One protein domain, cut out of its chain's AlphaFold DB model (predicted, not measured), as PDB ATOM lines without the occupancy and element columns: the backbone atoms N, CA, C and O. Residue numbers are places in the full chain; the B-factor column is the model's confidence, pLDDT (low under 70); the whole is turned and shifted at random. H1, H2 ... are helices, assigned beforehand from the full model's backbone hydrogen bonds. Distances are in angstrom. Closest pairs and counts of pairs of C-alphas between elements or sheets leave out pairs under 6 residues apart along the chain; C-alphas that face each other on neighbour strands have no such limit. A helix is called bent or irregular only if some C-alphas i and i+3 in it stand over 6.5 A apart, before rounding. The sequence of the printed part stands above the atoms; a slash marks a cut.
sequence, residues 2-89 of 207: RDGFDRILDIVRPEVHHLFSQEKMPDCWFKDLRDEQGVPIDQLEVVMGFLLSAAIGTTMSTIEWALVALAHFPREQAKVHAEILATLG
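Overview. This is residues 2 to 89 of the 207 residues of the protein "Cytochrome P450 CYP12A2" of Hondaea fermentalgiana (UniProt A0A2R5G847). One long helix, H3, makes the length of an L-shaped model; at its far end the printed part turns a corner into H4, which sticks out as an arm with residues 81 to 88. At the other end H1 crosses the first part of H3, residues 41 to 53, and the short H2 sits close by, with the loop of residues 21 to 28 sticking out beyond them. The printed part has 88 residues with four named helices, in the order H1, H2, H3, H4, and no named strand; the class is all helix. It is extended, with a radius of gyration of the C-alphas of 20.7 A, and elongated, spanning 56 by 32 by 20 A.

Arrangement. Start with H3, residues 41 to 72, the longest helix. H1, residues 2 to 20, touches it along residues 41 to 53 alone; look at Arg 13 and Glu 45, whose C-alphas are the closest, 5.5 A apart. The two run opposite ways at a steep tilt of 51 degrees. H2, residues 29 to 35, is close to H3 but not clearly touching: the closest C-alphas, of Phe 30 and Leu 44, are 7.2 A apart, at a shallow tilt of 22 degrees, opposite ways. H1 and H2 are near each other, with 6 pairs of C-alphas within 10 A. At the other end of H3, H4, residues 74 to 88, only just touches it, with 3 pairs of C-alphas within 8 A, and only at the corner; the closest C-alphas are those of Leu 70 and Gln 77, 5.3 A apart. Their lines are about perpendicular, at 79 degrees. H4 is apart from H1 and from H2. In H2 and H4 every O i to N i+4 pair is within hydrogen-bond range; in H1 13 of 15 are, in H3 27 of 28.

Along the chain. Find C-alpha 41 at (34.281, 4.480, 20.934); from there H3 runs 46.0 A to C-alpha 72 at (26.445, -7.796, 64.594). H4 then runs 20.5 A from residue 74 to C-alpha 88 at (14.082, -25.870, 53.485). H1 begins at C-alpha 2 and runs 25.9 A to residue 20, with a kink of 34 degrees near residue 11; it is irregular, but only just, with C-alphas 11 and 14 lying 6.6 A apart. H2 runs from residue 29 to residue 35, 9.9 A.

Size, cuts and confidence. The two C-alphas farthest apart are those of Glu 23 and Arg 75, 58.9 A. The printed part has no cut. The links from H2 to H3 and from H3 to H4 are tight, and that from H1 to H2 is short. The mean pLDDT of the printed part is 84.7; residues 2 and 54 are under 70.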
ATOM      1  N   ARG A   2      41.137   6.300  41.132       56.75
ATOM      2  CA  ARG A   2      41.572   6.290  39.713       56.75
ATOM      3  C   ARG A   2      42.203   4.959  39.270       56.75
ATOM      4  O   ARG A   2      41.622   4.312  38.413       56.75
ATOM      5  N   ASP A   3      43.206   4.458  39.996       73.75
ATOM      6  CA  ASP A   3      43.863   3.169  39.686       73.75
ATOM      7  C   ASP A   3      42.917   1.961  39.562       73.75
ATOM      8  O   ASP A   3      43.216   0.997  38.863       73.75
ATOM      9  N   GLY A   4      41.787   1.969  40.278       77.50
ATOM     10  CA  GLY A   4      40.815   0.875  40.232       77.50
ATOM     11  C   GLY A   4      39.946   0.921  38.978       77.50
ATOM     12  O   GLY A   4      39.672  -0.120  38.388       77.50
ATOM     13  N   PHE A   5      39.539   2.120  38.562       82.19
ATOM     14  CA  PHE A   5      38.766   2.302  37.337       82.19
ATOM     15  C   PHE A   5      39.636   2.082  36.096       82.19
ATOM     16  O   PHE A   5      39.179   1.456  35.147       82.19
ATOM     17  N   ASP A   6      40.912   2.473  36.143       85.88
ATOM     18  CA  ASP A   6      41.858   2.228  35.051       85.88
ATOM     19  C   ASP A   6      42.022   0.723  34.773       85.88
ATOM     20  O   ASP A   6      41.926   0.293  33.627       85.88
ATOM     21  N   ARG A   7      42.106  -0.114  35.819       86.19
ATOM     22  CA  ARG A   7      42.111  -1.584  35.670       86.19
ATOM     23  C   ARG A   7      40.816  -2.145  35.079       86.19
ATOM     24  O   ARG A   7      40.845  -3.164  34.397       86.19
ATOM     25  N   ILE A   8      39.672  -1.522  35.369       84.38
ATOM     26  CA  ILE A   8      38.391  -1.906  34.761       84.38
ATOM     27  C   ILE A   8      38.416  -1.569  33.268       84.38
ATOM     28  O   ILE A   8      38.003  -2.391  32.453       84.38
ATOM     29  N   LEU A   9      38.942  -0.400  32.902       88.12
ATOM     30  CA  LEU A   9      39.100  -0.005  31.505       88.12
ATOM     31  C   LEU A   9      40.084  -0.912  30.755       88.12
ATOM     32  O   LEU A   9      39.814  -1.238  29.604       88.12
ATOM     33  N   ASP A  10      41.153  -1.393  31.396       91.25
ATOM     34  CA  ASP A  10      42.081  -2.363  30.791       91.25
ATOM     35  C   ASP A  10      41.393  -3.682  30.400       91.25
ATOM     36  O   ASP A  10      41.775  -4.313  29.415       91.25
ATOM     37  N   ILE A  11      40.354  -4.083  31.139       87.25
ATOM     38  CA  ILE A  11      39.539  -5.270  30.835       87.25
ATOM     39  C   ILE A  11      38.490  -4.957  29.764       87.25
ATOM     40  O   ILE A  11      38.242  -5.765  28.874       87.25
ATOM     41  N   VAL A  12      37.840  -3.798  29.861       88.25
ATOM     42  CA  VAL A  12      36.675  -3.452  29.038       88.25
ATOM     43  C   VAL A  12      37.064  -2.989  27.635       88.25
ATOM     44  O   VAL A  12      36.378  -3.320  26.668       88.25
ATOM     45  N   ARG A  13      38.166  -2.248  27.500       90.75
ATOM     46  CA  ARG A  13      38.602  -1.651  26.233       90.75
ATOM     47  C   ARG A  13      38.781  -2.686  25.111       90.75
ATOM     48  O   ARG A  13      38.188  -2.488  24.049       90.75
ATOM     49  N   PRO A  14      39.497  -3.813  25.306       90.50
ATOM     50  CA  PRO A  14      39.626  -4.841  24.271       90.50
ATOM     51  C   PRO A  14      38.278  -5.411  23.811       90.50
ATOM     52  O   PRO A  14      38.091  -5.645  22.620       90.50
ATOM     53  N   GLU A  15      37.326  -5.584  24.731       87.06
ATOM     54  CA  GLU A  15      36.001  -6.142  24.437       87.06
ATOM     55  C   GLU A  15      35.139  -5.173  23.621       87.06
ATOM     56  O   GLU A  15      34.482  -5.577  22.661       87.06
ATOM     57  N   VAL A  16      35.178  -3.879  23.957       84.88
ATOM     58  CA  VAL A  16      34.475  -2.832  23.202       84.88
ATOM     59  C   VAL A  16      35.038  -2.724  21.786       84.88
ATOM     60  O   VAL A  16      34.280  -2.743  20.815       84.88
ATOM     61  N   HIS A  17      36.364  -2.697  21.635       88.62
ATOM     62  CA  HIS A  17      36.992  -2.708  20.312       88.62
ATOM     63  C   HIS A  17      36.684  -3.987  19.529       88.62
ATOM     64  O   HIS A  17      36.419  -3.927  18.324       88.62
ATOM     65  N   HIS A  18      36.673  -5.144  20.195       87.06
ATOM     66  CA  HIS A  18      36.296  -6.397  19.559       87.06
ATOM     67  C   HIS A  18      34.858  -6.334  19.030       87.06
ATOM     68  O   HIS A  18      34.640  -6.631  17.861       87.06
ATOM     69  N   LEU A  19      33.898  -5.863  19.831       79.38
ATOM     70  CA  LEU A  19      32.497  -5.705  19.425       79.38
ATOM     71  C   LEU A  19      32.345  -4.833  18.166       79.38
ATOM     72  O   LEU A  19      31.598  -5.192  17.256       79.38
ATOM     73  N   PHE A  20      33.068  -3.713  18.099       83.25
ATOM     74  CA  PHE A  20      32.981  -2.761  16.987       83.25
ATOM     75  C   PHE A  20      33.800  -3.135  15.744       83.25
ATOM     76  O   PHE A  20      33.602  -2.528  14.693       83.25
ATOM     77  N   SER A  21      34.685  -4.131  15.838       86.06
ATOM     78  CA  SER A  21      35.477  -4.645  14.706       86.06
ATOM     79  C   SER A  21      34.819  -5.821  13.974       86.06
ATOM     80  O   SER A  21      35.346  -6.288  12.965       86.06
ATOM     81  N   GLN A  22      33.670  -6.308  14.451       81.69
ATOM     82  CA  GLN A  22      32.947  -7.408  13.812       81.69
ATOM     83  C   GLN A  22      32.297  -6.962  12.494       81.69
ATOM     84  O   GLN A  22      31.612  -5.943  12.440       81.69
ATOM     85  N   GLU A  23      32.434  -7.785  11.448       82.50
ATOM     86  CA  GLU A  23      31.850  -7.548  10.114       82.50
ATOM     87  C   GLU A  23      30.320  -7.387  10.158       82.50
ATOM     88  O   GLU A  23      29.739  -6.588   9.425       82.50
ATOM     89  N   LYS A  24      29.661  -8.115  11.069       83.06
ATOM     90  CA  LYS A  24      28.233  -7.979  11.350       83.06
ATOM     91  C   LYS A  24      28.011  -7.737  12.836       83.06
ATOM     92  O   LYS A  24      27.853  -8.676  13.614       83.06
ATOM     93  N   MET A  25      27.983  -6.463  13.203       73.69
ATOM     94  CA  MET A  25      27.733  -6.042  14.575       73.69
ATOM     95  C   MET A  25      26.306  -6.428  15.024       73.69
ATOM     96  O   MET A  25      25.359  -6.247  14.251       73.69
ATOM     97  N   PRO A  26      26.118  -6.954  16.250       74.69
ATOM     98  CA  PRO A  26      24.792  -7.226  16.798       74.69
ATOM     99  C   PRO A  26      23.967  -5.943  16.960       74.69
ATOM    100  O   PRO A  26      24.508  -4.915  17.363       74.69
ATOM    101  N   ASP A  27      22.651  -6.025  16.741       79.62
ATOM    102  CA  ASP A  27      21.726  -4.952  17.122       79.62
ATOM    103  C   ASP A  27      21.688  -4.854  18.652       79.62
ATOM    104  O   ASP A  27      21.121  -5.709  19.343       79.62
ATOM    105  N   CYS A  28      22.375  -3.851  19.191       77.00
ATOM    106  CA  CYS A  28      22.524  -3.639  20.620       77.00
ATOM    107  C   CYS A  28      22.612  -2.148  20.937       77.00
ATOM    108  O   CYS A  28      23.016  -1.342  20.108       77.00
ATOM    109  N   TRP A  29      22.325  -1.798  22.186       82.69
ATOM    110  CA  TRP A  29      22.316  -0.408  22.633       82.69
ATOM    111  C   TRP A  29      23.635   0.344  22.365       82.69
ATOM    112  O   TRP A  29      23.616   1.526  22.049       82.69
ATOM    113  N   PHE A  30      24.787  -0.338  22.408       81.56
ATOM    114  CA  PHE A  30      26.089   0.258  22.068       81.56
ATOM    115  C   PHE A  30      26.210   0.637  20.584       81.56
ATOM    116  O   PHE A  30      26.871   1.622  20.257       81.56
ATOM    117  N   LYS A  31      25.561  -0.122  19.692       81.75
ATOM    118  CA  LYS A  31      25.447   0.208  18.269       81.75
ATOM    119  C   LYS A  31      24.628   1.481  18.086       81.75
ATOM    120  O   LYS A  31      25.078   2.376  17.382       81.75
ATOM    121  N   ASP A  32      23.489   1.580  18.765       85.38
ATOM    122  CA  ASP A  32      22.584   2.732  18.672       85.38
ATOM    123  C   ASP A  32      23.246   4.002  19.237       85.38
ATOM    124  O   ASP A  32      23.175   5.069  18.636       85.38
ATOM    125  N   LEU A  33      23.986   3.888  20.348       81.56
ATOM    126  CA  LEU A  33      24.760   5.006  20.901       81.56
ATOM    127  C   LEU A  33      25.815   5.534  19.916       81.56
ATOM    128  O   LEU A  33      25.988   6.746  19.797       81.56
ATOM    129  N   ARG A  34      26.509   4.650  19.191       86.69
ATOM    130  CA  ARG A  34      27.484   5.055  18.169       86.69
ATOM    131  C   ARG A  34      26.796   5.630  16.927       86.69
ATOM    132  O   ARG A  34      27.175   6.700  16.465       86.69
ATOM    133  N   ASP A  35      25.821   4.908  16.379       87.00
ATOM    134  CA  ASP A  35      25.242   5.179  15.058       87.00
ATOM    135  C   ASP A  35      24.211   6.313  15.089       87.00
ATOM    136  O   ASP A  35      24.180   7.136  14.176       87.00
ATOM    137  N   GLU A  36      23.370   6.368  16.125       90.06
ATOM    138  CA  GLU A  36      22.272   7.338  16.229       90.06
ATOM    139  C   GLU A  36      22.654   8.559  17.067       90.06
ATOM    140  O   GLU A  36      22.248   9.677  16.752       90.06
ATOM    141  N   GLN A  37      23.438   8.361  18.133       87.38
ATOM    142  CA  GLN A  37      23.824   9.440  19.053       87.38
ATOM    143  C   GLN A  37      25.255   9.949  18.838       87.38
ATOM    144  O   GLN A  37      25.662  10.916  19.480       87.38
ATOM    145  N   GLY A  38      26.015   9.331  17.927       89.62
ATOM    146  CA  GLY A  38      27.364   9.772  17.574       89.62
ATOM    147  C   GLY A  38      28.384   9.636  18.706       89.62
ATOM    148  O   GLY A  38      29.382  10.357  18.704       89.62
ATOM    149  N   VAL A  39      28.145   8.759  19.688       86.69
ATOM    150  CA  VAL A  39      29.045   8.588  20.835       86.69
ATOM    151  C   VAL A  39      30.360   7.934  20.374       86.69
ATOM    152  O   VAL A  39      30.326   6.843  19.794       86.69
ATOM    153  N   PRO A  40      31.523   8.559  20.636       92.44
ATOM    154  CA  PRO A  40      32.829   7.998  20.296       92.44
ATOM    155  C   PRO A  40      33.134   6.675  21.018       92.44
ATOM    156  O   PRO A  40      32.681   6.443  22.140       92.44
ATOM    157  N   ILE A  41      33.944   5.812  20.394       86.50
ATOM    158  CA  ILE A  41      34.281   4.480  20.934       86.50
ATOM    159  C   ILE A  41      34.971   4.577  22.304       86.50
ATOM    160  O   ILE A  41      34.627   3.818  23.205       86.50
ATOM    161  N   ASP A  42      35.860   5.548  22.500       89.06
ATOM    162  CA  ASP A  42      36.539   5.801  23.776       89.06
ATOM    163  C   ASP A  42      35.556   6.182  24.897       89.06
ATOM    164  O   ASP A  42      35.716   5.762  26.042       89.06
ATOM    165  N   GLN A  43      34.474   6.904  24.583       86.25
ATOM    166  CA  GLN A  43      33.411   7.157  25.560       86.25
ATOM    167  C   GLN A  43      32.572   5.911  25.846       86.25
ATOM    168  O   GLN A  43      32.132   5.712  26.978       86.25
ATOM    169  N   LEU A  44      32.382   5.037  24.858       86.25
ATOM    170  CA  LEU A  44      31.684   3.766  25.046       86.25
ATOM    171  C   LEU A  44      32.478   2.798  25.935       86.25
ATOM    172  O   LEU A  44      31.873   2.103  26.753       86.25
ATOM    173  N   GLU A  45      33.813   2.805  25.868       88.50
ATOM    174  CA  GLU A  45      34.672   2.094  26.832       88.50
ATOM    175  C   GLU A  45      34.386   2.537  28.266       88.50
ATOM    176  O   GLU A  45      34.194   1.710  29.160       88.50
ATOM    177  N   VAL A  46      34.302   3.852  28.476       86.44
ATOM    178  CA  VAL A  46      34.016   4.444  29.784       86.44
ATOM    179  C   VAL A  46      32.609   4.076  30.255       86.44
ATOM    180  O   VAL A  46      32.441   3.665  31.404       86.44
ATOM    181  N   VAL A  47      31.603   4.145  29.376       83.12
ATOM    182  CA  VAL A  47      30.223   3.722  29.676       83.12
ATOM    183  C   VAL A  47      30.178   2.251  30.094       83.12
ATOM    184  O   VAL A  47      29.576   1.919  31.117       83.12
ATOM    185  N   MET A  48      30.847   1.360  29.360       81.94
ATOM    186  CA  MET A  48      30.896  -0.062  29.704       81.94
ATOM    187  C   MET A  48      31.664  -0.315  31.012       81.94
ATOM    188  O   MET A  48      31.233  -1.140  31.821       81.94
ATOM    189  N   GLY A  49      32.731   0.443  31.276       81.00
ATOM    190  CA  GLY A  49      33.454   0.418  32.548       81.00
ATOM    191  C   GLY A  49      32.577   0.813  33.736       81.00
ATOM    192  O   GLY A  49      32.573   0.127  34.762       81.00
ATOM    193  N   PHE A  50      31.764   1.864  33.593       79.50
ATOM    194  CA  PHE A  50      30.800   2.266  34.618       79.50
ATOM    195  C   PHE A  50      29.716   1.218  34.850       79.50
ATOM    196  O   PHE A  50      29.412   0.917  36.003       79.50
ATOM    197  N   LEU A  51      29.163   0.628  33.787       77.38
ATOM    198  CA  LEU A  51      28.168  -0.439  33.913       77.38
ATOM    199  C   LEU A  51      28.729  -1.647  34.671       77.38
ATOM    200  O   LEU A  51      28.075  -2.162  35.581       77.38
ATOM    201  N   LEU A  52      29.952  -2.068  34.340       77.00
ATOM    202  CA  LEU A  52      30.613  -3.188  35.003       77.00
ATOM    203  C   LEU A  52      30.911  -2.875  36.476       77.00
ATOM    204  O   LEU A  52      30.623  -3.687  37.357       77.00
ATOM    205  N   SER A  53      31.440  -1.679  36.750       74.75
ATOM    206  CA  SER A  53      31.749  -1.222  38.106       74.75
ATOM    207  C   SER A  53      30.496  -1.122  38.977       74.75
ATOM    208  O   SER A  53      30.484  -1.634  40.095       74.75
ATOM    209  N   ALA A  54      29.419  -0.531  38.455       68.44
ATOM    210  CA  ALA A  54      28.162  -0.381  39.177       68.44
ATOM    211  C   ALA A  54      27.517  -1.739  39.488       68.44
ATOM    212  O   ALA A  54      27.077  -1.960  40.618       68.44
ATOM    213  N   ALA A  55      27.496  -2.667  38.526       70.25
ATOM    214  CA  ALA A  55      26.891  -3.986  38.710       70.25
ATOM    215  C   ALA A  55      27.642  -4.844  39.744       70.25
ATOM    216  O   ALA A  55      27.026  -5.465  40.616       70.25
ATOM    217  N   ILE A  56      28.976  -4.868  39.673       75.44
ATOM    218  CA  ILE A  56      29.800  -5.674  40.584       75.44
ATOM    219  C   ILE A  56      29.895  -5.008  41.959       75.44
ATOM    220  O   ILE A  56      29.686  -5.670  42.976       75.44
ATOM    221  N   GLY A  57      30.179  -3.704  41.992       71.06
ATOM    222  CA  GLY A  57      30.431  -2.960  43.223       71.06
ATOM    223  C   GLY A  57      29.225  -2.940  44.155       71.06
ATOM    224  O   GLY A  57      29.358  -3.257  45.331       71.06
ATOM    225  N   THR A  58      28.028  -2.657  43.633       74.81
ATOM    226  CA  THR A  58      26.812  -2.609  44.464       74.81
ATOM    227  C   THR A  58      26.456  -3.972  45.054       74.81
ATOM    228  O   THR A  58      26.127  -4.053  46.238       74.81
ATOM    229  N   THR A  59      26.581  -5.053  44.275       73.81
ATOM    230  CA  THR A  59      26.316  -6.417  44.755       73.81
ATOM    231  C   THR A  59      27.323  -6.830  45.828       73.81
ATOM    232  O   THR A  59      26.923  -7.330  46.878       73.81
ATOM    233  N   MET A  60      28.618  -6.580  45.599       76.19
ATOM    234  CA  MET A  60      29.680  -6.892  46.558       76.19
ATOM    235  C   MET A  60      29.479  -6.129  47.867       76.19
ATOM    236  O   MET A  60      29.394  -6.756  48.919       76.19
ATOM    237  N   SER A  61      29.285  -4.809  47.800       72.94
ATOM    238  CA  SER A  61      29.022  -3.997  48.991       72.94
ATOM    239  C   SER A  61      27.740  -4.419  49.710       72.94
ATOM    240  O   SER A  61      27.704  -4.424  50.936       72.94
ATOM    241  N   THR A  62      26.691  -4.819  48.987       76.12
ATOM    242  CA  THR A  62      25.460  -5.333  49.610       76.12
ATOM    243  C   THR A  62      25.719  -6.630  50.372       76.12
ATOM    244  O   THR A  62      25.258  -6.771  51.502       76.12
ATOM    245  N   ILE A  63      26.474  -7.569  49.790       83.38
ATOM    246  CA  ILE A  63      26.841  -8.824  50.460       83.38
ATOM    247  C   ILE A  63      27.709  -8.537  51.686       83.38
ATOM    248  O   ILE A  63      27.445  -9.087  52.751       83.38
ATOM    249  N   GLU A  64      28.704  -7.659  51.571       82.06
ATOM    250  CA  GLU A  64      29.555  -7.257  52.694       82.06
ATOM    251  C   GLU A  64      28.726  -6.678  53.841       82.06
ATOM    252  O   GLU A  64      28.829  -7.150  54.972       82.06
ATOM    253  N   TRP A  65      27.844  -5.715  53.558       88.81
ATOM    254  CA  TRP A  65      26.970  -5.131  54.575       88.81
ATOM    255  C   TRP A  65      25.974  -6.138  55.149       88.81
ATOM    256  O   TRP A  65      25.702  -6.092  56.347       88.81
ATOM    257  N   ALA A  66      25.468  -7.074  54.345       87.19
ATOM    258  CA  ALA A  66      24.623  -8.158  54.836       87.19
ATOM    259  C   ALA A  66      25.392  -9.076  55.800       87.19
ATOM    260  O   ALA A  66      24.879  -9.400  56.869       87.19
ATOM    261  N   LEU A  67      26.633  -9.449  55.473       89.56
ATOM    262  CA  LEU A  67      27.497 -10.241  56.355       89.56
ATOM    263  C   LEU A  67      27.821  -9.486  57.649       89.56
ATOM    264  O   LEU A  67      27.723 -10.061  58.732       89.56
ATOM    265  N   VAL A  68      28.151  -8.195  57.547       88.50
ATOM    266  CA  VAL A  68      28.384  -7.318  58.703       88.50
ATOM    267  C   VAL A  68      27.135  -7.244  59.579       88.50
ATOM    268  O   VAL A  68      27.245  -7.411  60.792       88.50
ATOM    269  N   ALA A  69      25.953  -7.044  58.993       88.31
ATOM    270  CA  ALA A  69      24.695  -7.004  59.729       88.31
ATOM    271  C   ALA A  69      24.419  -8.340  60.433       88.31
ATOM    272  O   ALA A  69      24.179  -8.355  61.636       88.31
ATOM    273  N   LEU A  70      24.524  -9.470  59.729       92.62
ATOM    274  CA  LEU A  70      24.332 -10.789  60.338       92.62
ATOM    275  C   LEU A  70      25.283 -10.997  61.526       92.62
ATOM    276  O   LEU A  70      24.823 -11.363  62.604       92.62
ATOM    277  N   ALA A  71      26.567 -10.661  61.367       90.88
ATOM    278  CA  ALA A  71      27.568 -10.796  62.423       90.88
ATOM    279  C   ALA A  71      27.286  -9.923  63.662       90.88
ATOM    280  O   ALA A  71      27.549 -10.352  64.784       90.88
ATOM    281  N   HIS A  72      26.747  -8.711  63.484       92.31
ATOM    282  CA  HIS A  72      26.445  -7.796  64.594       92.31
ATOM    283  C   HIS A  72      25.069  -8.037  65.234       92.31
ATOM    284  O   HIS A  72      24.845  -7.616  66.369       92.31
ATOM    285  N   PHE A  73      24.149  -8.723  64.547       95.38
ATOM    286  CA  PHE A  73      22.781  -8.966  65.013       95.38
ATOM    287  C   PHE A  73      22.489 -10.472  65.179       95.38
ATOM    288  O   PHE A  73      21.624 -11.019  64.485       95.38
ATOM    289  N   PRO A  74      23.125 -11.159  66.152       94.50
ATOM    290  CA  PRO A  74      23.046 -12.617  66.297       94.50
ATOM    291  C   PRO A  74      21.623 -13.135  66.557       94.50
ATOM    292  O   PRO A  74      21.276 -14.240  66.147       94.50
ATOM    293  N   ARG A  75      20.764 -12.331  67.201       97.19
ATOM    294  CA  ARG A  75      19.349 -12.681  67.405       97.19
ATOM    295  C   ARG A  75      18.587 -12.757  66.082       97.19
ATOM    296  O   ARG A  75      17.820 -13.693  65.886       97.19
ATOM    297  N   GLU A  76      18.775 -11.780  65.197       95.56
ATOM    298  CA  GLU A  76      18.101 -11.756  63.894       95.56
ATOM    299  C   GLU A  76      18.695 -12.818  62.965       95.56
ATOM    300  O   GLU A  76      17.947 -13.544  62.314       95.56
ATOM    301  N   GLN A  77      20.017 -13.017  63.004       95.31
ATOM    302  CA  GLN A  77      20.678 -14.132  62.322       95.31
ATOM    303  C   GLN A  77      20.084 -15.488  62.745       95.31
ATOM    304  O   GLN A  77      19.797 -16.321  61.887       95.31
ATOM    305  N   ALA A  78      19.848 -15.707  64.044       94.31
ATOM    306  CA  ALA A  78      19.240 -16.941  64.543       94.31
ATOM    307  C   ALA A  78      17.794 -17.135  64.053       94.31
ATOM    308  O   ALA A  78      17.413 -18.261  63.734       94.31
ATOM    309  N   LYS A  79      17.000 -16.058  63.947       96.12
ATOM    310  CA  LYS A  79      15.641 -16.124  63.379       96.12
ATOM    311  C   LYS A  79      15.667 -16.511  61.903       96.12
ATOM    312  O   LYS A  79      14.974 -17.448  61.526       96.12
ATOM    313  N   VAL A  80      16.495 -15.838  61.101       91.81
ATOM    314  CA  VAL A  80      16.641 -16.127  59.663       91.81
ATOM    315  C   VAL A  80      17.124 -17.561  59.457       91.81
ATOM    316  O   VAL A  80      16.587 -18.289  58.630       91.81
ATOM    317  N   HIS A  81      18.091 -18.012  60.256       91.06
ATOM    318  CA  HIS A  81      18.551 -19.397  60.228       91.06
ATOM    319  C   HIS A  81      17.423 -20.392  60.550       91.06
ATOM    320  O   HIS A  81      17.251 -21.378  59.835       91.06
ATOM    321  N   ALA A  82      16.635 -20.134  61.599       93.25
ATOM    322  CA  ALA A  82      15.500 -20.981  61.957       93.25
ATOM    323  C   ALA A  82      14.435 -21.024  60.849       93.25
ATOM    324  O   ALA A  82      13.920 -22.098  60.555       93.25
ATOM    325  N   GLU A  83      14.144 -19.895  60.201       93.75
ATOM    326  CA  GLU A  83      13.213 -19.816  59.071       93.75
ATOM    327  C   GLU A  83      13.713 -20.602  57.852       93.75
ATOM    328  O   GLU A  83      12.958 -21.382  57.266       93.75
ATOM    329  N   ILE A  84      14.998 -20.457  57.507       90.19
ATOM    330  CA  ILE A  84      15.641 -21.222  56.432       90.19
ATOM    331  C   ILE A  84      15.517 -22.720  56.715       90.19
ATOM    332  O   ILE A  84      15.119 -23.476  55.832       90.19
ATOM    333  N   LEU A  85      15.810 -23.162  57.941       91.69
ATOM    334  CA  LEU A  85      15.690 -24.573  58.308       91.69
ATOM    335  C   LEU A  85      14.240 -25.058  58.358       91.69
ATOM    336  O   LEU A  85      13.982 -26.181  57.941       91.69
ATOM    337  N   ALA A  86      13.296 -24.244  58.825       91.94
ATOM    338  CA  ALA A  86      11.882 -24.610  58.854       91.94
ATOM    339  C   ALA A  86      11.294 -24.744  57.441       91.94
ATOM    340  O   ALA A  86      10.468 -25.620  57.197       91.94
ATOM    341  N   THR A  87      11.742 -23.900  56.509       88.25
ATOM    342  CA  THR A  87      11.249 -23.877  55.125       88.25
ATOM    343  C   THR A  87      11.943 -24.919  54.256       88.25
ATOM    344  O   THR A  87      11.292 -25.639  53.506       88.25
ATOM    345  N   LEU A  88      13.275 -24.998  54.339       87.31
ATOM    346  CA  LEU A  88      14.082 -25.870  53.485       87.31
ATOM    347  C   LEU A  88      14.364 -27.234  54.124       87.31
ATOM    348  O   LEU A  88      14.802 -28.140  53.429       87.31
ATOM    349  N   GLY A  89      14.167 -27.408  55.434       84.19
ATOM    350  CA  GLY A  89      14.382 -28.686  56.123       84.19
ATOM    351  C   GLY A  89      15.832 -29.183  56.097       84.19
ATOM    352  O   GLY A  89      16.065 -30.386  56.172       84.19
TER     353      GLY A  89